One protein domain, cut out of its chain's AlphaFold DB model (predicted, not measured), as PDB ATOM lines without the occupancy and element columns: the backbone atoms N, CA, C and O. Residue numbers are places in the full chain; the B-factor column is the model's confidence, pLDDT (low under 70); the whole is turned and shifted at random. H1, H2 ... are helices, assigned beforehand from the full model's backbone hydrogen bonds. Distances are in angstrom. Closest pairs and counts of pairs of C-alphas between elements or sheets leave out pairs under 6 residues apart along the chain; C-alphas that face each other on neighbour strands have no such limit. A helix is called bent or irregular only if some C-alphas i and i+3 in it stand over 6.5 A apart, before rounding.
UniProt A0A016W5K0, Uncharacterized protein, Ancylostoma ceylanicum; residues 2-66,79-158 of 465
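Overview. This is residues 2 to 66 and 79 to 158 of the 465 residues of an uncharacterized protein of Ancylostoma ceylanicum (UniProt A0A016W5K0). One long helix, H4, forms the core; H5 packs side by side with it on one side, and a helical hairpin of H6 and H7 packs on it through H6, crossing it at a steep tilt. The short helices H2 and H3 also pack on H4, H3 bridging to H7, while little H1 packs on H5, far from the core. The printed part has 145 residues with seven named helices, H1 to H7 in order along the chain, and no named strand; the class is all helix. It is compact, with a radius of gyration of the C-alphas of 14.7 A, and spans 47 by 39 by 30 A.

Along the chain. H4, residues 42 to 58, is 24.9 A long and begins at C-alpha 42 (11.040, -30.916, -40.036). H5, residues 82 to 97, measures 23.4 A. H6, residues 105 to 118, measures 19.8 A, and H7, residues 124 to 139, measures 22.9 A, ending at C-alpha 139 (36.036, -21.591, -23.874). The short ones are H1, residues 3 to 7, 9.0 A; H2, residues 27 to 32, 10.2 A; and H3, residues 34 to 37, 5.9 A. H2 is irregular, with C-alphas 28 and 31 7.5 A apart; H1 is only just irregular, with C-alphas 3 and 6 6.8 A apart.

Arrangement. H4 is the hub, touching four helices. It touches H5 at a shallow tilt of 10 degrees, the same way; their closest C-alphas, of Lys 54 and Leu 95, are 6.4 A apart. With residues 51 to 58 alone it touches H6 at a steep tilt of 38 degrees, opposite ways, closest at the C-alphas of Ile 55 and Met 109, 6.6 A. With residues 52 to 56 alone it touches H2, closest at Ala 52 and Ile 32, C-alphas 6.0 A apart. With residues 45 to 52 alone it touches H3, closest at Arg 48 and Pro 36, C-alphas 5.2 A apart. H6 and H7 form a hairpin at a shallow tilt of 7 degrees, with closest C-alphas, of Ala 113 and Ile 127, 5.8 A apart. H7 touches H3 with residues 129 to 133 alone, closest at the C-alphas of Trp 133 and Gly 34, 6.4 A. H5 touches H1 with residues 82 to 88 alone, closest at the C-alphas of Ala 85 and Leu 6, 5.5 A. H4 and H7 are apart. Every O i to N i+4 pair is within hydrogen-bond range in H4, H5, H6 and H7; the figure is 0 of 1 in H1 and 0 of 2 in H2, whose O i to N i+3 pairs are within range in 1 of 2 and 2 of 3, and H3 is too short for an i+4 pair.

Size, cuts and confidence. The C-alphas farthest apart, of Pro 2 and Ala 141, are 48.0 A apart. Residues 67 to 78 are not printed, and C-alphas 66 and 79 are 23.9 A apart across this cut, which falls in the link from H4 to H5. The link from H1 to H2 is long. Residues 140 to 158 have no named element. Mean pLDDT of the printed part is 78.5; residues 2 to 14, 66, 79 to 83, 85 and 149 to 158 are under 70.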
ATOM      1  N   PRO A   2       5.949 -39.646 -57.121       25.56
ATOM      2  CA  PRO A   2       5.560 -39.835 -55.728       25.56
ATOM      3  C   PRO A   2       6.567 -39.183 -54.773       25.56
ATOM      4  O   PRO A   2       7.763 -39.127 -55.060       25.56
ATOM      5  N   SER A   3       6.067 -38.732 -53.623       26.92
ATOM      6  CA  SER A   3       6.764 -38.150 -52.464       26.92
ATOM      7  C   SER A   3       7.777 -39.088 -51.773       26.92
ATOM      8  O   SER A   3       8.342 -38.739 -50.737       26.92
ATOM      9  N   SER A   4       8.069 -40.257 -52.354       32.19
ATOM     10  CA  SER A   4       8.936 -41.300 -51.787       32.19
ATOM     11  C   SER A   4      10.440 -41.000 -51.858       32.19
ATOM     12  O   SER A   4      11.211 -41.657 -51.166       32.19
ATOM     13  N   LEU A   5      10.859 -39.972 -52.610       34.81
ATOM     14  CA  LEU A   5      12.268 -39.543 -52.756       34.81
ATOM     15  C   LEU A   5      12.918 -39.051 -51.444       34.81
ATOM     16  O   LEU A   5      14.118 -38.793 -51.387       34.81
ATOM     17  N   LEU A   6      12.132 -38.868 -50.383       34.06
ATOM     18  CA  LEU A   6      12.621 -38.396 -49.087       34.06
ATOM     19  C   LEU A   6      13.235 -39.477 -48.202       34.06
ATOM     20  O   LEU A   6      13.847 -39.153 -47.185       34.06
ATOM     21  N   TYR A   7      13.071 -40.739 -48.588       38.16
ATOM     22  CA  TYR A   7      13.590 -41.891 -47.859       38.16
ATOM     23  C   TYR A   7      14.644 -42.663 -48.657       38.16
ATOM     24  O   TYR A   7      15.012 -43.775 -48.280       38.16
ATOM     25  N   ASP A   8      15.125 -42.074 -49.752       39.47
ATOM     26  CA  ASP A   8      16.212 -42.645 -50.525       39.47
ATOM     27  C   ASP A   8      17.485 -42.656 -49.691       39.47
ATOM     28  O   ASP A   8      17.906 -41.655 -49.110       39.47
ATOM     29  N   VAL A   9      18.086 -43.834 -49.609       39.22
ATOM     30  CA  VAL A   9      19.350 -44.016 -48.922       39.22
ATOM     31  C   VAL A   9      20.471 -43.590 -49.836       39.22
ATOM     32  O   VAL A   9      20.687 -44.147 -50.910       39.22
ATOM     33  N   PHE A  10      21.181 -42.572 -49.380       40.50
ATOM     34  CA  PHE A  10      22.254 -41.949 -50.125       40.50
ATOM     35  C   PHE A  10      23.584 -42.483 -49.623       40.50
ATOM     36  O   PHE A  10      24.044 -41.986 -48.613       40.50
ATOM     37  N   PHE A  11      24.199 -43.469 -50.276       37.84
ATOM     38  CA  PHE A  11      25.635 -43.778 -50.121       37.84
ATOM     39  C   PHE A  11      26.430 -42.789 -51.012       37.84
ATOM     40  O   PHE A  11      25.910 -42.536 -52.097       37.84
ATOM     41  N   PRO A  12      27.646 -42.268 -50.716       32.94
ATOM     42  CA  PRO A  12      28.489 -42.381 -49.542       32.94
ATOM     43  C   PRO A  12      28.505 -41.156 -48.569       32.94
ATOM     44  O   PRO A  12      27.758 -40.203 -48.704       32.94
ATOM     45  N   GLY A  13      29.256 -41.168 -47.466       56.97
ATOM     46  CA  GLY A  13      29.598 -42.414 -46.815       56.97
ATOM     47  C   GLY A  13      28.317 -43.241 -46.730       56.97
ATOM     48  O   GLY A  13      28.231 -44.312 -47.328       56.97
ATOM     49  N   THR A  14      27.285 -42.668 -46.105       59.66
ATOM     50  CA  THR A  14      25.849 -42.771 -46.411       59.66
ATOM     51  C   THR A  14      25.121 -41.720 -45.556       59.66
ATOM     52  O   THR A  14      25.508 -41.563 -44.403       59.66
ATOM     53  N   PHE A  15      24.097 -41.005 -46.026       73.88
ATOM     54  CA  PHE A  15      23.309 -40.078 -45.192       73.88
ATOM     55  C   PHE A  15      21.989 -40.712 -44.749       73.88
ATOM     56  O   PHE A  15      21.280 -41.321 -45.547       73.88
ATOM     57  N   SER A  16      21.623 -40.542 -43.480       76.31
ATOM     58  CA  SER A  16      20.340 -40.987 -42.930       76.31
ATOM     59  C   SER A  16      19.732 -39.919 -42.034       76.31
ATOM     60  O   SER A  16      20.391 -39.386 -41.145       76.31
ATOM     61  N   VAL A  17      18.467 -39.577 -42.254       79.00
ATOM     62  CA  VAL A  17      17.793 -38.548 -41.453       79.00
ATOM     63  C   VAL A  17      17.573 -39.055 -40.029       79.00
ATOM     64  O   VAL A  17      17.022 -40.134 -39.819       79.00
ATOM     65  N   TRP A  18      17.945 -38.246 -39.040       78.50
ATOM     66  CA  TRP A  18      17.724 -38.538 -37.624       78.50
ATOM     67  C   TRP A  18      17.232 -37.297 -36.875       78.50
ATOM     68  O   TRP A  18      17.359 -36.171 -37.351       78.50
ATOM     69  N   THR A  19      16.630 -37.509 -35.700       76.81
ATOM     70  CA  THR A  19      16.177 -36.430 -34.806       76.81
ATOM     71  C   THR A  19      16.962 -36.473 -33.497       76.81
ATOM     72  O   THR A  19      17.139 -37.559 -32.935       76.81
ATOM     73  N   PRO A  20      17.413 -35.327 -32.962       75.00
ATOM     74  CA  PRO A  20      18.119 -35.289 -31.680       75.00
ATOM     75  C   PRO A  20      17.268 -35.799 -30.514       75.00
ATOM     76  O   PRO A  20      17.824 -36.293 -29.542       75.00
ATOM     77  N   LYS A  21      15.933 -35.752 -30.628       75.56
ATOM     78  CA  LYS A  21      14.996 -36.152 -29.564       75.56
ATOM     79  C   LYS A  21      15.158 -37.613 -29.125       75.56
ATOM     80  O   LYS A  21      14.831 -37.932 -27.993       75.56
ATOM     81  N   ASN A  22      15.675 -38.476 -30.006       75.62
ATOM     82  CA  ASN A  22      15.905 -39.902 -29.744       75.62
ATOM     83  C   ASN A  22      17.324 -40.348 -30.126       75.62
ATOM     84  O   ASN A  22      17.527 -41.504 -30.494       75.62
ATOM     85  N   THR A  23      18.292 -39.432 -30.100       80.25
ATOM     86  CA  THR A  23      19.676 -39.733 -30.478       80.25
ATOM     87  C   THR A  23      20.579 -39.612 -29.262       80.25
ATOM     88  O   THR A  23      20.586 -38.590 -28.583       80.25
ATOM     89  N   LEU A  24      21.349 -40.666 -28.991       84.81
ATOM     90  CA  LEU A  24      22.402 -40.646 -27.983       84.81
ATOM     91  C   LEU A  24      23.713 -40.230 -28.644       84.81
ATOM     92  O   LEU A  24      24.108 -40.799 -29.661       84.81
ATOM     93  N   PHE A  25      24.397 -39.260 -28.047       85.88
ATOM     94  CA  PHE A  25      25.684 -38.775 -28.526       85.88
ATOM     95  C   PHE A  25      26.773 -39.272 -27.595       85.88
ATOM     96  O   PHE A  25      26.696 -39.103 -26.378       85.88
ATOM     97  N   ARG A  26      27.807 -39.876 -28.174       85.56
ATOM     98  CA  ARG A  26      29.031 -40.161 -27.432       85.56
ATOM     99  C   ARG A  26      29.750 -38.853 -27.102       85.56
ATOM    100  O   ARG A  26      29.610 -37.863 -27.818       85.56
ATOM    101  N   TYR A  27      30.565 -38.872 -26.051       84.62
ATOM    102  CA  TYR A  27      31.333 -37.706 -25.605       84.62
ATOM    103  C   TYR A  27      32.194 -37.086 -26.726       84.62
ATOM    104  O   TYR A  27      32.212 -35.870 -26.914       84.62
ATOM    105  N   ASP A  28      32.832 -37.926 -27.544       85.56
ATOM    106  CA  ASP A  28      33.657 -37.533 -28.694       85.56
ATOM    107  C   ASP A  28      32.854 -37.003 -29.900       85.56
ATOM    108  O   ASP A  28      33.437 -36.512 -30.862       85.56
ATOM    109  N   ALA A  29      31.521 -37.067 -29.846       89.56
ATOM    110  CA  ALA A  29      30.601 -36.466 -30.811       89.56
ATOM    111  C   ALA A  29      29.833 -35.263 -30.226       89.56
ATOM    112  O   ALA A  29      29.003 -34.677 -30.917       89.56
ATOM    113  N   PHE A  30      30.088 -34.874 -28.970       90.81
ATOM    114  CA  PHE A  30      29.341 -33.813 -28.284       90.81
ATOM    115  C   PHE A  30      29.377 -32.477 -29.037       90.81
ATOM    116  O   PHE A  30      28.375 -31.766 -29.075       90.81
ATOM    117  N   PHE A  31      30.483 -32.171 -29.719       91.31
ATOM    118  CA  PHE A  31      30.618 -30.940 -30.495       91.31
ATOM    119  C   PHE A  31      29.582 -30.767 -31.614       91.31
ATOM    120  O   PHE A  31      29.367 -29.642 -32.056       91.31
ATOM    121  N   ILE A  32      28.903 -31.834 -32.052       91.19
ATOM    122  CA  ILE A  32      27.842 -31.728 -33.059       91.19
ATOM    123  C   ILE A  32      26.448 -31.526 -32.456       91.19
ATOM    124  O   ILE A  32      25.540 -31.115 -33.170       91.19
ATOM    125  N   LEU A  33      26.264 -31.781 -31.155       87.38
ATOM    126  CA  LEU A  33      24.962 -31.829 -30.478       87.38
ATOM    127  C   LEU A  33      24.160 -30.524 -30.589       87.38
ATOM    128  O   LEU A  33      22.946 -30.560 -30.797       87.38
ATOM    129  N   GLY A  34      24.839 -29.382 -30.455       78.25
ATOM    130  CA  GLY A  34      24.199 -28.066 -30.418       78.25
ATOM    131  C   GLY A  34      23.436 -27.716 -31.697       78.25
ATOM    132  O   GLY A  34      22.479 -26.949 -31.646       78.25
ATOM    133  N   ILE A  35      23.796 -28.312 -32.840       79.62
ATOM    134  CA  ILE A  35      23.184 -27.958 -34.126       79.62
ATOM    135  C   ILE A  35      21.787 -28.577 -34.272       79.62
ATOM    136  O   ILE A  35      20.831 -27.836 -34.514       79.62
ATOM    137  N   PRO A  36      21.595 -29.899 -34.100       74.81
ATOM    138  CA  PRO A  36      20.320 -30.525 -34.431       74.81
ATOM    139  C   PRO A  36      19.230 -30.249 -33.394       74.81
ATOM    140  O   PRO A  36      18.070 -30.152 -33.786       74.81
ATOM    141  N   ILE A  37      19.571 -30.065 -32.106       76.44
ATOM    142  CA  ILE A  37      18.594 -29.817 -31.018       76.44
ATOM    143  C   ILE A  37      17.755 -28.560 -31.257       76.44
ATOM    144  O   ILE A  37      16.583 -28.523 -30.892       76.44
ATOM    145  N   LEU A  38      18.328 -27.541 -31.890       76.19
ATOM    146  CA  LEU A  38      17.685 -26.239 -32.033       76.19
ATOM    147  C   LEU A  38      16.689 -26.177 -33.201       76.19
ATOM    148  O   LEU A  38      16.279 -25.083 -33.594       76.19
ATOM    149  N   ALA A  39      16.404 -27.306 -33.863       78.44
ATOM    150  CA  ALA A  39      15.578 -27.347 -35.068       78.44
ATOM    151  C   ALA A  39      14.111 -27.063 -34.731       78.44
ATOM    152  O   ALA A  39      13.523 -27.726 -33.877       78.44
ATOM    153  N   LYS A  40      13.518 -26.083 -35.420       80.12
ATOM    154  CA  LYS A  40      12.128 -25.652 -35.190       80.12
ATOM    155  C   LYS A  40      11.137 -26.275 -36.173       80.12
ATOM    156  O   LYS A  40       9.932 -26.246 -35.938       80.12
ATOM    157  N   SER A  41      11.632 -26.861 -37.260       80.56
ATOM    158  CA  SER A  41      10.825 -27.463 -38.323       80.56
ATOM    159  C   SER A  41      11.411 -28.795 -38.799       80.56
ATOM    160  O   SER A  41      12.607 -29.047 -38.663       80.56
ATOM    161  N   ARG A  42      10.585 -29.646 -39.429       77.06
ATOM    162  CA  ARG A  42      11.040 -30.916 -40.036       77.06
ATOM    163  C   ARG A  42      12.110 -30.685 -41.108       77.06
ATOM    164  O   ARG A  42      13.047 -31.470 -41.227       77.06
ATOM    165  N   ARG A  43      11.988 -29.595 -41.871       83.75
ATOM    166  CA  ARG A  43      12.984 -29.183 -42.870       83.75
ATOM    167  C   ARG A  43      14.328 -28.861 -42.215       83.75
ATOM    168  O   ARG A  43      15.356 -29.340 -42.690       83.75
ATOM    169  N   GLU A  44      14.326 -28.102 -41.120       84.62
ATOM    170  CA  GLU A  44      15.541 -27.822 -40.348       84.62
ATOM    171  C   GLU A  44      16.133 -29.082 -39.718       84.62
ATOM    172  O   GLU A  44      17.346 -29.260 -39.788       84.62
ATOM    173  N   GLU A  45      15.304 -29.962 -39.143       84.31
ATOM    174  CA  GLU A  45      15.756 -31.238 -38.567       84.31
ATOM    175  C   GLU A  45      16.523 -32.058 -39.613       84.31
ATOM    176  O   GLU A  45      17.644 -32.499 -39.355       84.31
ATOM    177  N   ILE A  46      15.963 -32.198 -40.822       85.12
ATOM    178  CA  ILE A  46      16.604 -32.923 -41.926       85.12
ATOM    179  C   ILE A  46      17.939 -32.268 -42.288       85.12
ATOM    180  O   ILE A  46      18.976 -32.926 -42.203       85.12
ATOM    181  N   LEU A  47      17.955 -30.978 -42.632       89.12
ATOM    182  CA  LEU A  47      19.178 -30.297 -43.077       89.12
ATOM    183  C   LEU A  47      20.276 -30.299 -42.008       89.12
ATOM    184  O   LEU A  47      21.446 -30.500 -42.329       89.12
ATOM    185  N   ARG A  48      19.911 -30.129 -40.734       90.31
ATOM    186  CA  ARG A  48      20.857 -30.160 -39.612       90.31
ATOM    187  C   ARG A  48      21.378 -31.564 -39.336       90.31
ATOM    188  O   ARG A  48      22.561 -31.702 -39.040       90.31
ATOM    189  N   SER A  49      20.556 -32.600 -39.505       88.44
ATOM    190  CA  SER A  49      21.019 -33.990 -39.422       88.44
ATOM    191  C   SER A  49      22.019 -34.334 -40.535       88.44
ATOM    192  O   SER A  49      23.005 -35.024 -40.277       88.44
ATOM    193  N   LEU A  50      21.809 -33.820 -41.755       89.12
ATOM    194  CA  LEU A  50      22.708 -34.014 -42.898       89.12
ATOM    195  C   LEU A  50      24.035 -33.269 -42.701       89.12
ATOM    196  O   LEU A  50      25.106 -33.852 -42.865       89.12
ATOM    197  N   PHE A  51      23.966 -32.005 -42.275       92.25
ATOM    198  CA  PHE A  51      25.138 -31.215 -41.894       92.25
ATOM    199  C   PHE A  51      25.963 -31.926 -40.816       92.25
ATOM    200  O   PHE A  51      27.169 -32.113 -40.969       92.25
ATOM    201  N   ALA A  52      25.297 -32.371 -39.743       91.25
ATOM    202  CA  ALA A  52      25.943 -33.046 -38.627       91.25
ATOM    203  C   ALA A  52      26.686 -34.307 -39.075       91.25
ATOM    204  O   ALA A  52      27.833 -34.521 -38.687       91.25
ATOM    205  N   GLN A  53      26.062 -35.106 -39.942       88.81
ATOM    206  CA  GLN A  53      26.680 -36.307 -40.499       88.81
ATOM    207  C   GLN A  53      27.932 -35.995 -41.312       88.81
ATOM    208  O   GLN A  53      28.947 -36.643 -41.091       88.81
ATOM    209  N   LYS A  54      27.927 -34.973 -42.180       89.00
ATOM    210  CA  LYS A  54      29.140 -34.633 -42.946       89.00
ATOM    211  C   LYS A  54      30.307 -34.247 -42.041       89.00
ATOM    212  O   LYS A  54      31.432 -34.670 -42.291       89.00
ATOM    213  N   ILE A  55      30.046 -33.476 -40.989       91.38
ATOM    214  CA  ILE A  55      31.078 -33.088 -40.022       91.38
ATOM    215  C   ILE A  55      31.583 -34.303 -39.228       91.38
ATOM    216  O   ILE A  55      32.789 -34.449 -39.054       91.38
ATOM    217  N   LEU A  56      30.694 -35.205 -38.799       87.69
ATOM    218  CA  LEU A  56      31.081 -36.464 -38.150       87.69
ATOM    219  C   LEU A  56      31.935 -37.342 -39.072       87.69
ATOM    220  O   LEU A  56      32.935 -37.903 -38.624       87.69
ATOM    221  N   HIS A  57      31.588 -37.411 -40.361       83.75
ATOM    222  CA  HIS A  57      32.351 -38.173 -41.344       83.75
ATOM    223  C   HIS A  57      33.805 -37.682 -41.402       83.75
ATOM    224  O   HIS A  57      34.701 -38.506 -41.285       83.75
ATOM    225  N   LEU A  58      34.070 -36.368 -41.448       84.38
ATOM    226  CA  LEU A  58      35.445 -35.829 -41.494       84.38
ATOM    227  C   LEU A  58      36.373 -36.315 -40.363       84.38
ATOM    228  O   LEU A  58      37.592 -36.294 -40.517       84.38
ATOM    229  N   VAL A  59      35.811 -36.733 -39.229       84.75
ATOM    230  CA  VAL A  59      36.555 -37.218 -38.055       84.75
ATOM    231  C   VAL A  59      36.416 -38.733 -37.850       84.75
ATOM    232  O   VAL A  59      36.627 -39.246 -36.750       84.75
ATOM    233  N   GLY A  60      36.017 -39.459 -38.901       76.50
ATOM    234  CA  GLY A  60      35.881 -40.916 -38.896       76.50
ATOM    235  C   GLY A  60      34.729 -41.433 -38.026       76.50
ATOM    236  O   GLY A  60      34.781 -42.561 -37.532       76.50
ATOM    237  N   LYS A  61      33.698 -40.615 -37.780       78.62
ATOM    238  CA  LYS A  61      32.523 -40.981 -36.973       78.62
ATOM    239  C   LYS A  61      31.290 -41.116 -37.859       78.62
ATOM    240  O   LYS A  61      31.142 -40.405 -38.844       78.62
ATOM    241  N   VAL A  62      30.381 -42.010 -37.481       76.62
ATOM    242  CA  VAL A  62      29.135 -42.292 -38.210       76.62
ATOM    243  C   VAL A  62      27.952 -42.367 -37.249       76.62
ATOM    244  O   VAL A  62      28.131 -42.556 -36.044       76.62
ATOM    245  N   VAL A  63      26.741 -42.230 -37.786       77.62
ATOM    246  CA  VAL A  63      25.496 -42.447 -37.038       77.62
ATOM    247  C   VAL A  63      25.101 -43.916 -37.147       77.62
ATOM    248  O   VAL A  63      25.059 -44.471 -38.243       77.62
ATOM    249  N   THR A  64      24.789 -44.546 -36.015       72.44
ATOM    250  CA  THR A  64      24.272 -45.917 -35.963       72.44
ATOM    251  C   THR A  64      22.819 -45.915 -35.507       72.44
ATOM    252  O   THR A  64      22.446 -45.240 -34.546       72.44
ATOM    253  N   PHE A  65      21.980 -46.695 -36.187       73.12
ATOM    254  CA  PHE A  65      20.587 -46.885 -35.798       73.12
ATOM    255  C   PHE A  65      20.462 -48.176 -34.997       73.12
ATOM    256  O   PHE A  65      20.810 -49.255 -35.471       73.12
ATOM    257  N   HIS A  66      19.955 -48.059 -33.774       68.81
ATOM    258  CA  HIS A  66      19.663 -49.196 -32.911       68.81
ATOM    259  C   HIS A  66      18.153 -49.387 -32.836       68.81
ATOM    260  O   HIS A  66      17.395 -48.422 -32.723       68.81
ATOM    261  N   GLU A  79       3.857 -34.777 -44.749       53.28
ATOM    262  CA  GLU A  79       4.987 -35.216 -45.553       53.28
ATOM    263  C   GLU A  79       5.651 -33.984 -46.177       53.28
ATOM    264  O   GLU A  79       4.953 -33.032 -46.540       53.28
ATOM    265  N   PRO A  80       6.989 -33.945 -46.260       56.25
ATOM    266  CA  PRO A  80       7.644 -32.788 -46.839       56.25
ATOM    267  C   PRO A  80       7.238 -32.655 -48.305       56.25
ATOM    268  O   PRO A  80       7.026 -33.649 -49.002       56.25
ATOM    269  N   SER A  81       7.113 -31.417 -48.771       60.19
ATOM    270  CA  SER A  81       6.643 -31.147 -50.126       60.19
ATOM    271  C   SER A  81       7.611 -31.707 -51.179       60.19
ATOM    272  O   SER A  81       8.803 -31.905 -50.924       60.19
ATOM    273  N   THR A  82       7.146 -31.881 -52.419       60.84
ATOM    274  CA  THR A  82       8.016 -32.239 -53.558       60.84
ATOM    275  C   THR A  82       9.180 -31.249 -53.731       60.84
ATOM    276  O   THR A  82      10.276 -31.632 -54.147       60.84
ATOM    277  N   GLY A  83       8.962 -29.974 -53.381       65.81
ATOM    278  CA  GLY A  83      10.002 -28.943 -53.355       65.81
ATOM    279  C   GLY A  83      11.089 -29.227 -52.314       65.81
ATOM    280  O   GLY A  83      12.277 -29.136 -52.631       65.81
ATOM    281  N   ASP A  84      10.696 -29.649 -51.111       72.44
ATOM    282  CA  ASP A  84      11.622 -30.021 -50.037       72.44
ATOM    283  C   ASP A  84      12.435 -31.273 -50.397       72.44
ATOM    284  O   ASP A  84      13.650 -31.295 -50.208       72.44
ATOM    285  N   ALA A  85      11.813 -32.285 -51.013       68.69
ATOM    286  CA  ALA A  85      12.513 -33.493 -51.467       68.69
ATOM    287  C   ALA A  85      13.671 -33.165 -52.432       68.69
ATOM    288  O   ALA A  85      14.804 -33.624 -52.263       68.69
ATOM    289  N   LYS A  86      13.409 -32.301 -53.425       74.88
ATOM    290  CA  LYS A  86      14.423 -31.845 -54.390       74.88
ATOM    291  C   LYS A  86      15.533 -31.036 -53.715       74.88
ATOM    292  O   LYS A  86      16.689 -31.119 -54.135       74.88
ATOM    293  N   LEU A  87      15.197 -30.249 -52.692       84.31
ATOM    294  CA  LEU A  87      16.170 -29.499 -51.899       84.31
ATOM    295  C   LEU A  87      17.110 -30.440 -51.136       84.31
ATOM    296  O   LEU A  87      18.327 -30.273 -51.222       84.31
ATOM    297  N   PHE A  88      16.571 -31.444 -50.438       83.50
ATOM    298  CA  PHE A  88      17.372 -32.391 -49.657       83.50
ATOM    299  C   PHE A  88      18.316 -33.205 -50.542       83.50
ATOM    300  O   PHE A  88      19.494 -33.326 -50.216       83.50
ATOM    301  N   LEU A  89      17.853 -33.654 -51.712       78.81
ATOM    302  CA  LEU A  89      18.703 -34.347 -52.682       78.81
ATOM    303  C   LEU A  89      19.888 -33.481 -53.142       78.81
ATOM    304  O   LEU A  89      21.015 -33.964 -53.254       78.81
ATOM    305  N   LYS A  90      19.655 -32.185 -53.394       84.56
ATOM    306  CA  LYS A  90      20.735 -31.243 -53.733       84.56
ATOM    307  C   LYS A  90      21.722 -31.073 -52.577       84.56
ATOM    308  O   LYS A  90      22.922 -31.047 -52.828       84.56
ATOM    309  N   ALA A  91      21.224 -30.964 -51.343       88.38
ATOM    310  CA  ALA A  91      22.063 -30.819 -50.158       88.38
ATOM    311  C   ALA A  91      22.960 -32.046 -49.954       88.38
ATOM    312  O   ALA A  91      24.157 -31.890 -49.752       88.38
ATOM    313  N   VAL A  92      22.412 -33.254 -50.093       83.81
ATOM    314  CA  VAL A  92      23.179 -34.502 -49.999       83.81
ATOM    315  C   VAL A  92      24.278 -34.574 -51.057       83.81
ATOM    316  O   VAL A  92      25.429 -34.797 -50.708       83.81
ATOM    317  N   ARG A  93      23.959 -34.321 -52.336       82.06
ATOM    318  CA  ARG A  93      24.964 -34.328 -53.420       82.06
ATOM    319  C   ARG A  93      26.085 -33.324 -53.172       82.06
ATOM    320  O   ARG A  93      27.248 -33.605 -53.438       82.06
ATOM    321  N   PHE A  94      25.729 -32.148 -52.662       88.81
ATOM    322  CA  PHE A  94      26.714 -31.156 -52.265       88.81
ATOM    323  C   PHE A  94      27.601 -31.679 -51.130       88.81
ATOM    324  O   PHE A  94      28.820 -31.668 -51.273       88.81
ATOM    325  N   LEU A  95      26.998 -32.159 -50.042       89.12
ATOM    326  CA  LEU A  95      27.711 -32.674 -48.878       89.12
ATOM    327  C   LEU A  95      28.648 -33.829 -49.226       89.12
ATOM    328  O   LEU A  95      29.751 -33.879 -48.692       89.12
ATOM    329  N   ASP A  96      28.229 -34.726 -50.112       80.31
ATOM    330  CA  ASP A  96      29.051 -35.826 -50.613       80.31
ATOM    331  C   ASP A  96      30.337 -35.281 -51.259       80.31
ATOM    332  O   ASP A  96      31.439 -35.543 -50.782       80.31
ATOM    333  N   SER A  97      30.196 -34.362 -52.220       82.75
ATOM    334  CA  SER A  97      31.329 -33.743 -52.928       82.75
ATOM    335  C   SER A  97      32.169 -32.751 -52.107       82.75
ATOM    336  O   SER A  97      33.287 -32.411 -52.501       82.75
ATOM    337  N   TRP A  98      31.640 -32.237 -50.993       89.12
ATOM    338  CA  TRP A  98      32.278 -31.165 -50.231       89.12
ATOM    339  C   TRP A  98      33.509 -31.662 -49.463       89.12
ATOM    340  O   TRP A  98      33.482 -32.719 -48.827       89.12
ATOM    341  N   LYS A  99      34.583 -30.868 -49.465       87.44
ATOM    342  CA  LYS A  99      35.830 -31.146 -48.739       87.44
ATOM    343  C   LYS A  99      36.156 -29.987 -47.813       87.44
ATOM    344  O   LYS A  99      36.002 -28.831 -48.199       87.44
ATOM    345  N   CYS A 100      36.636 -30.293 -46.610       89.62
ATOM    346  CA  CYS A 100      37.019 -29.237 -45.685       89.62
ATOM    347  C   CYS A 100      38.322 -28.539 -46.130       89.62
ATOM    348  O   CYS A 100      39.310 -29.229 -46.381       89.62
ATOM    349  N   PRO A 101      38.366 -27.192 -46.154       90.88
ATOM    350  CA  PRO A 101      39.572 -26.427 -46.484       90.88
ATOM    351  C   PRO A 101      40.507 -26.168 -45.284       90.88
ATOM    352  O   PRO A 101      41.479 -25.423 -45.400       90.88
ATOM    353  N   HIS A 102      40.215 -26.720 -44.105       92.75
ATOM    354  CA  HIS A 102      40.907 -26.419 -42.851       92.75
ATOM    355  C   HIS A 102      41.366 -27.689 -42.131       92.75
ATOM    356  O   HIS A 102      40.715 -28.722 -42.209       92.75
ATOM    357  N   ALA A 103      42.453 -27.584 -41.361       89.75
ATOM    358  CA  ALA A 103      42.968 -28.689 -40.545       89.75
ATOM    359  C   ALA A 103      42.183 -28.910 -39.236       89.75
ATOM    360  O   ALA A 103      42.228 -29.988 -38.651       89.75
ATOM    361  N   GLN A 104      41.472 -27.886 -38.752       91.81
ATOM    362  CA  GLN A 104      40.692 -27.950 -37.514       91.81
ATOM    363  C   GLN A 104      39.215 -28.196 -37.825       91.81
ATOM    364  O   GLN A 104      38.605 -27.420 -38.566       91.81
ATOM    365  N   ILE A 105      38.614 -29.215 -37.199       93.25
ATOM    366  CA  ILE A 105      37.204 -29.571 -37.426       93.25
ATOM    367  C   ILE A 105      36.235 -28.438 -37.053       93.25
ATOM    368  O   ILE A 105      35.240 -28.227 -37.740       93.25
ATOM    369  N   SER A 106      36.552 -27.644 -36.026       94.44
ATOM    370  CA  SER A 106      35.775 -26.456 -35.651       94.44
ATOM    371  C   SER A 106      35.725 -25.425 -36.785       94.44
ATOM    372  O   SER A 106      34.661 -24.898 -37.107       94.44
ATOM    373  N   ARG A 107      36.846 -25.200 -37.480       95.25
ATOM    374  CA  ARG A 107      36.893 -24.323 -38.661       95.25
ATOM    375  C   ARG A 107      36.151 -24.930 -39.853       95.25
ATOM    376  O   ARG A 107      35.461 -24.201 -40.560       95.25
ATOM    377  N   CYS A 108      36.230 -26.248 -40.056       95.00
ATOM    378  CA  CYS A 108      35.426 -26.942 -41.071       95.00
ATOM    379  C   CYS A 108      33.927 -26.735 -40.854       95.00
ATOM    380  O   CYS A 108      33.190 -26.494 -41.805       95.00
ATOM    381  N   MET A 109      33.486 -26.819 -39.599       94.69
ATOM    382  CA  MET A 109      32.091 -26.656 -39.214       94.69
ATOM    383  C   MET A 109      31.578 -25.244 -39.524       94.69
ATOM    384  O   MET A 109      30.490 -25.108 -40.081       94.69
ATOM    385  N   LEU A 110      32.381 -24.205 -39.264       94.56
ATOM    386  CA  LEU A 110      32.061 -22.827 -39.664       94.56
ATOM    387  C   LEU A 110      32.020 -22.660 -41.189       94.56
ATOM    388  O   LEU A 110      31.044 -22.132 -41.717       94.56
ATOM    389  N   SER A 111      33.028 -23.170 -41.902       95.62
ATOM    390  CA  SER A 111      33.091 -23.091 -43.369       95.62
ATOM    391  C   SER A 111      31.892 -23.771 -44.031       95.62
ATOM    392  O   SER A 111      31.309 -23.231 -44.970       95.62
ATOM    393  N   LEU A 112      31.489 -24.946 -43.535       95.56
ATOM    394  CA  LEU A 112      30.320 -25.646 -44.055       95.56
ATOM    395  C   LEU A 112      29.027 -24.877 -43.756       95.56
ATOM    396  O   LEU A 112      28.141 -24.837 -44.607       95.56
ATOM    397  N   ALA A 113      28.915 -24.251 -42.580       94.50
ATOM    398  CA  ALA A 113      27.746 -23.448 -42.219       94.50
ATOM    399  C   ALA A 113      27.595 -22.232 -43.151       94.50
ATOM    400  O   ALA A 113      26.495 -21.951 -43.634       94.50
ATOM    401  N   ASP A 114      28.708 -21.573 -43.481       94.44
ATOM    402  CA  ASP A 114      28.739 -20.469 -44.440       94.44
ATOM    403  C   ASP A 114      28.304 -20.898 -45.849       94.44
ATOM    404  O   ASP A 114      27.558 -20.172 -46.517       94.44
ATOM    405  N   GLU A 115      28.734 -22.077 -46.308       95.88
ATOM    406  CA  GLU A 115      28.309 -22.644 -47.591       95.88
ATOM    407  C   GLU A 115      26.839 -23.069 -47.591       95.88
ATOM    408  O   GLU A 115      26.135 -22.838 -48.578       95.88
ATOM    409  N   PHE A 116      26.348 -23.624 -46.478       94.44
ATOM    410  CA  PHE A 116      24.935 -23.960 -46.297       94.44
ATOM    411  C   PHE A 116      24.045 -22.734 -46.451       94.44
ATOM    412  O   PHE A 116      23.039 -22.788 -47.162       94.44
ATOM    413  N   ARG A 117      24.445 -21.609 -45.858       93.88
ATOM    414  CA  ARG A 117      23.757 -20.335 -46.055       93.88
ATOM    415  C   ARG A 117      23.853 -19.847 -47.497       93.88
ATOM    416  O   ARG A 117      22.825 -19.533 -48.087       93.88
ATOM    417  N   ARG A 118      25.047 -19.818 -48.104       93.94
ATOM    418  CA  ARG A 118      25.215 -19.359 -49.504       93.94
ATOM    419  C   ARG A 118      24.347 -20.143 -50.490       93.94
ATOM    420  O   ARG A 118      23.923 -19.600 -51.502       93.94
ATOM    421  N   LYS A 119      24.082 -21.419 -50.201       93.50
ATOM    422  CA  LYS A 119      23.221 -22.297 -51.006       93.50
ATOM    423  C   LYS A 119      21.731 -22.215 -50.648       93.50
ATOM    424  O   LYS A 119      20.934 -22.918 -51.265       93.50
ATOM    425  N   GLY A 120      21.352 -21.380 -49.682       91.31
ATOM    426  CA  GLY A 120      19.967 -21.196 -49.244       91.31
ATOM    427  C   GLY A 120      19.408 -22.364 -48.427       91.31
ATOM    428  O   GLY A 120      18.191 -22.538 -48.354       91.31
ATOM    429  N   TYR A 121      20.270 -23.201 -47.837       90.75
ATOM    430  CA  TYR A 121      19.833 -24.268 -46.933       90.75
ATOM    431  C   TYR A 121      19.492 -23.724 -45.544       90.75
ATOM    432  O   TYR A 121      18.543 -24.210 -44.931       90.75
ATOM    433  N   TRP A 122      20.227 -22.715 -45.072       90.94
ATOM    434  CA  TRP A 122      20.048 -22.084 -43.763       90.94
ATOM    435  C   TRP A 122      19.940 -20.563 -43.855       90.94
ATOM    436  O   TRP A 122      20.469 -19.947 -44.779       90.94
ATOM    437  N   GLU A 123      19.291 -19.985 -42.848       86.19
ATOM    438  CA  GLU A 123      19.225 -18.544 -42.596       86.19
ATOM    439  C   GLU A 123      20.423 -18.075 -41.751       86.19
ATOM    440  O   GLU A 123      21.090 -18.885 -41.098       86.19
ATOM    441  N   GLU A 124      20.681 -16.763 -41.738       85.75
ATOM    442  CA  GLU A 124      21.827 -16.149 -41.043       85.75
ATOM    443  C   GLU A 124      21.870 -16.474 -39.540       85.75
ATOM    444  O   GLU A 124      22.926 -16.810 -38.997       85.75
ATOM    445  N   ASP A 125      20.714 -16.496 -38.872       85.25
ATOM    446  CA  ASP A 125      20.611 -16.830 -37.446       85.25
ATOM    447  C   ASP A 125      21.185 -18.219 -37.124       85.25
ATOM    448  O   ASP A 125      21.772 -18.435 -36.060       85.25
ATOM    449  N   THR A 126      21.084 -19.171 -38.061       84.00
ATOM    450  CA  THR A 126      21.611 -20.529 -37.857       84.00
ATOM    451  C   THR A 126      23.142 -20.546 -37.845       84.00
ATOM    452  O   THR A 126      23.731 -21.314 -37.086       84.00
ATOM    453  N   ILE A 127      23.809 -19.682 -38.618       88.38
ATOM    454  CA  ILE A 127      25.279 -19.575 -38.596       88.38
ATOM    455  C   ILE A 127      25.745 -18.974 -37.273       88.38
ATOM    456  O   ILE A 127      26.720 -19.447 -36.687       88.38
ATOM    457  N   THR A 128      25.030 -17.963 -36.775       89.31
ATOM    458  CA  THR A 128      25.331 -17.333 -35.482       89.31
ATOM    459  C   THR A 128      25.280 -18.357 -34.350       89.31
ATOM    460  O   THR A 128      26.195 -18.416 -33.529       89.31
ATOM    461  N   ILE A 129      24.281 -19.242 -34.365       88.25
ATOM    462  CA  ILE A 129      24.179 -20.366 -33.429       88.25
ATOM    463  C   ILE A 129      25.395 -21.300 -33.526       88.25
ATOM    464  O   ILE A 129      25.970 -21.657 -32.499       88.25
ATOM    465  N   VAL A 130      25.808 -21.689 -34.741       91.50
ATOM    466  CA  VAL A 130      26.984 -22.558 -34.953       91.50
ATOM    467  C   VAL A 130      28.242 -21.912 -34.370       91.50
ATOM    468  O   VAL A 130      29.020 -22.585 -33.691       91.50
ATOM    469  N   ARG A 131      28.427 -20.608 -34.598       93.06
ATOM    470  CA  ARG A 131      29.570 -19.844 -34.091       93.06
ATOM    471  C   ARG A 131      29.593 -19.799 -32.567       93.06
ATOM    472  O   ARG A 131      30.569 -20.240 -31.976       93.06
ATOM    473  N   ILE A 132      28.487 -19.389 -31.946       93.25
ATOM    474  CA  ILE A 132      28.354 -19.339 -30.484       93.25
ATOM    475  C   ILE A 132      28.604 -20.719 -29.864       93.25
ATOM    476  O   ILE A 132      29.259 -20.830 -28.829       93.25
ATOM    477  N   TRP A 133      28.094 -21.788 -30.478       93.88
ATOM    478  CA  TRP A 133      28.311 -23.149 -29.987       93.88
ATOM    479  C   TRP A 133      29.796 -23.536 -29.992       93.88
ATOM    480  O   TRP A 133      30.303 -24.037 -28.990       93.88
ATOM    481  N   ILE A 134      30.506 -23.259 -31.086       94.31
ATOM    482  CA  ILE A 134      31.943 -23.535 -31.202       94.31
ATOM    483  C   ILE A 134      32.748 -22.689 -30.214       94.31
ATOM    484  O   ILE A 134      33.611 -23.235 -29.529       94.31
ATOM    485  N   ASP A 135      32.446 -21.396 -30.099       94.94
ATOM    486  CA  ASP A 135      33.152 -20.483 -29.194       94.94
ATOM    487  C   ASP A 135      33.006 -20.927 -27.733       94.94
ATOM    488  O   ASP A 135      33.990 -20.968 -26.995       94.94
ATOM    489  N   ASN A 136      31.805 -21.362 -27.333       94.56
ATOM    490  CA  ASN A 136      31.580 -21.940 -26.009       94.56
ATOM    491  C   ASN A 136      32.410 -23.211 -25.795       94.56
ATOM    492  O   ASN A 136      33.071 -23.345 -24.771       94.56
ATOM    493  N   LEU A 137      32.416 -24.143 -26.752       94.44
ATOM    494  CA  LEU A 137      33.212 -25.368 -26.634       94.44
ATOM    495  C   LEU A 137      34.711 -25.073 -26.503       94.44
ATOM    496  O   LEU A 137      35.387 -25.725 -25.710       94.44
ATOM    497  N   ILE A 138      35.221 -24.081 -27.237       94.06
ATOM    498  CA  ILE A 138      36.606 -23.621 -27.102       94.06
ATOM    499  C   ILE A 138      36.840 -23.038 -25.703       94.06
ATOM    500  O   ILE A 138      37.821 -23.405 -25.057       94.06
ATOM    501  N   ALA A 139      35.935 -22.189 -25.207       96.31
ATOM    502  CA  ALA A 139      36.036 -21.591 -23.874       96.31
ATOM    503  C   ALA A 139      36.030 -22.639 -22.746       96.31
ATOM    504  O   ALA A 139      36.744 -22.486 -21.757       96.31
ATOM    505  N   TYR A 140      35.289 -23.738 -22.919       95.12
ATOM    506  CA  TYR A 140      35.274 -24.881 -21.996       95.12
ATOM    507  C   TYR A 140      36.398 -25.901 -22.243       95.12
ATOM    508  O   TYR A 140      36.363 -26.992 -21.673       95.12
ATOM    509  N   ALA A 141      37.386 -25.573 -23.082       93.62
ATOM    510  CA  ALA A 141      38.511 -26.443 -23.423       93.62
ATOM    511  C   ALA A 141      38.080 -27.834 -23.934       93.62
ATOM    512  O   ALA A 141      38.722 -28.849 -23.654       93.62
ATOM    513  N   TYR A 142      36.983 -27.893 -24.695       93.38
ATOM    514  CA  TYR A 142      36.542 -29.129 -25.330       93.38
ATOM    515  C   TYR A 142      37.612 -29.643 -26.298       93.38
ATOM    516  O   TYR A 142      38.076 -28.924 -27.188       93.38
ATOM    517  N   ASN A 143      37.973 -30.919 -26.157       92.69
ATOM    518  CA  ASN A 143      38.945 -31.555 -27.033       92.69
ATOM    519  C   ASN A 143      38.282 -31.989 -28.349       92.69
ATOM    520  O   ASN A 143      37.686 -33.065 -28.435       92.69
ATOM    521  N   PHE A 144      38.366 -31.136 -29.371       93.44
ATOM    522  CA  PHE A 144      37.842 -31.451 -30.696       93.44
ATOM    523  C   PHE A 144      38.601 -32.629 -31.334       93.44
ATOM    524  O   PHE A 144      39.833 -32.632 -31.332       93.44
ATOM    525  N   PRO A 145      37.898 -33.609 -31.932       91.00
ATOM    526  CA  PRO A 145      38.556 -34.713 -32.620       91.00
ATOM    527  C   PRO A 145      39.342 -34.222 -33.844       91.00
ATOM    528  O   PRO A 145      38.918 -33.304 -34.552       91.00
ATOM    529  N   ALA A 146      40.488 -34.854 -34.098       88.19
ATOM    530  CA  ALA A 146      41.296 -34.573 -35.277       88.19
ATOM    531  C   ALA A 146      40.574 -35.025 -36.556       88.19
ATOM    532  O   ALA A 146      39.878 -36.042 -36.566       88.19
ATOM    533  N   ILE A 147      40.766 -34.268 -37.637       85.38
ATOM    534  CA  ILE A 147      40.330 -34.678 -38.973       85.38
ATOM    535  C   ILE A 147      41.142 -35.907 -39.381       85.38
ATOM    536  O   ILE A 147      42.348 -35.973 -39.138       85.38
ATOM    537  N   SER A 148      40.472 -36.884 -39.984       71.19
ATOM    538  CA  SER A 148      41.117 -38.108 -40.448       71.19
ATOM    539  C   SER A 148      42.078 -37.788 -41.606       71.19
ATOM    540  O   SER A 148      41.660 -37.294 -42.652       71.19
ATOM    541  N   ASN A 149      43.382 -38.019 -41.406       59.62
ATOM    542  CA  ASN A 149      44.456 -37.687 -42.364       59.62
ATOM    543  C   ASN A 149      44.702 -38.770 -43.424       59.62
ATOM    544  O   ASN A 149      45.572 -38.634 -44.280       59.62
ATOM    545  N   ASP A 150      43.972 -39.870 -43.355       47.66
ATOM    546  CA  ASP A 150      44.146 -41.053 -44.188       47.66
ATOM    547  C   ASP A 150      43.558 -40.890 -45.600       47.66
ATOM    548  O   ASP A 150      43.664 -41.804 -46.415       47.66
ATOM    549  N   GLY A 151      42.973 -39.727 -45.924       43.41
ATOM    550  CA  GLY A 151      42.457 -39.411 -47.261       43.41
ATOM    551  C   GLY A 151      41.293 -40.304 -47.703       43.41
ATOM    552  O   GLY A 151      40.816 -40.181 -48.833       43.41
ATOM    553  N   PHE A 152      40.825 -41.187 -46.817       39.81
ATOM    554  CA  PHE A 152      39.658 -42.018 -47.024       39.81
ATOM    555  C   PHE A 152      38.425 -41.162 -46.765       39.81
ATOM    556  O   PHE A 152      38.037 -40.900 -45.630       39.81
ATOM    557  N   ASP A 153      37.803 -40.727 -47.859       43.44
ATOM    558  CA  ASP A 153      36.375 -40.439 -47.864       43.44
ATOM    559  C   ASP A 153      35.670 -41.630 -47.207       43.44
ATOM    560  O   ASP A 153      36.010 -42.772 -47.523       43.44
ATOM    561  N   CYS A 154      34.796 -41.375 -46.235       46.22
ATOM    562  CA  CYS A 154      34.374 -42.316 -45.193       46.22
ATOM    563  C   CYS A 154      33.526 -43.480 -45.712       46.22
ATOM    564  O   CYS A 154      32.367 -43.668 -45.335       46.22
ATOM    565  N   GLN A 155      34.123 -44.313 -46.547       49.22
ATOM    566  CA  GLN A 155      33.773 -45.700 -46.664       49.22
ATOM    567  C   GLN A 155      34.282 -46.335 -45.379       49.22
ATOM    568  O   GLN A 155      35.486 -46.494 -45.184       49.22
ATOM    569  N   LEU A 156      33.361 -46.671 -44.476       52.00
ATOM    570  CA  LEU A 156      33.616 -47.730 -43.510       52.00
ATOM    571  C   LEU A 156      34.271 -48.872 -44.298       52.00
ATOM    572  O   LEU A 156      33.621 -49.479 -45.151       52.00
ATOM    573  N   LYS A 157      35.573 -49.098 -44.095       52.16
ATOM    574  CA  LYS A 157      36.259 -50.253 -44.666       52.16
ATOM    575  C   LYS A 157      35.757 -51.455 -43.895       52.16
ATOM    576  O   LYS A 157      36.307 -51.828 -42.864       52.16
ATOM    577  N   PHE A 158      34.640 -51.992 -44.360       62.69
ATOM    578  CA  PHE A 158      34.182 -53.292 -43.930       62.69
ATOM    579  C   PHE A 158      35.218 -54.292 -44.422       62.69
ATOM    580  O   PHE A 158      35.546 -54.323 -45.608       62.69
TER     581      PHE A 158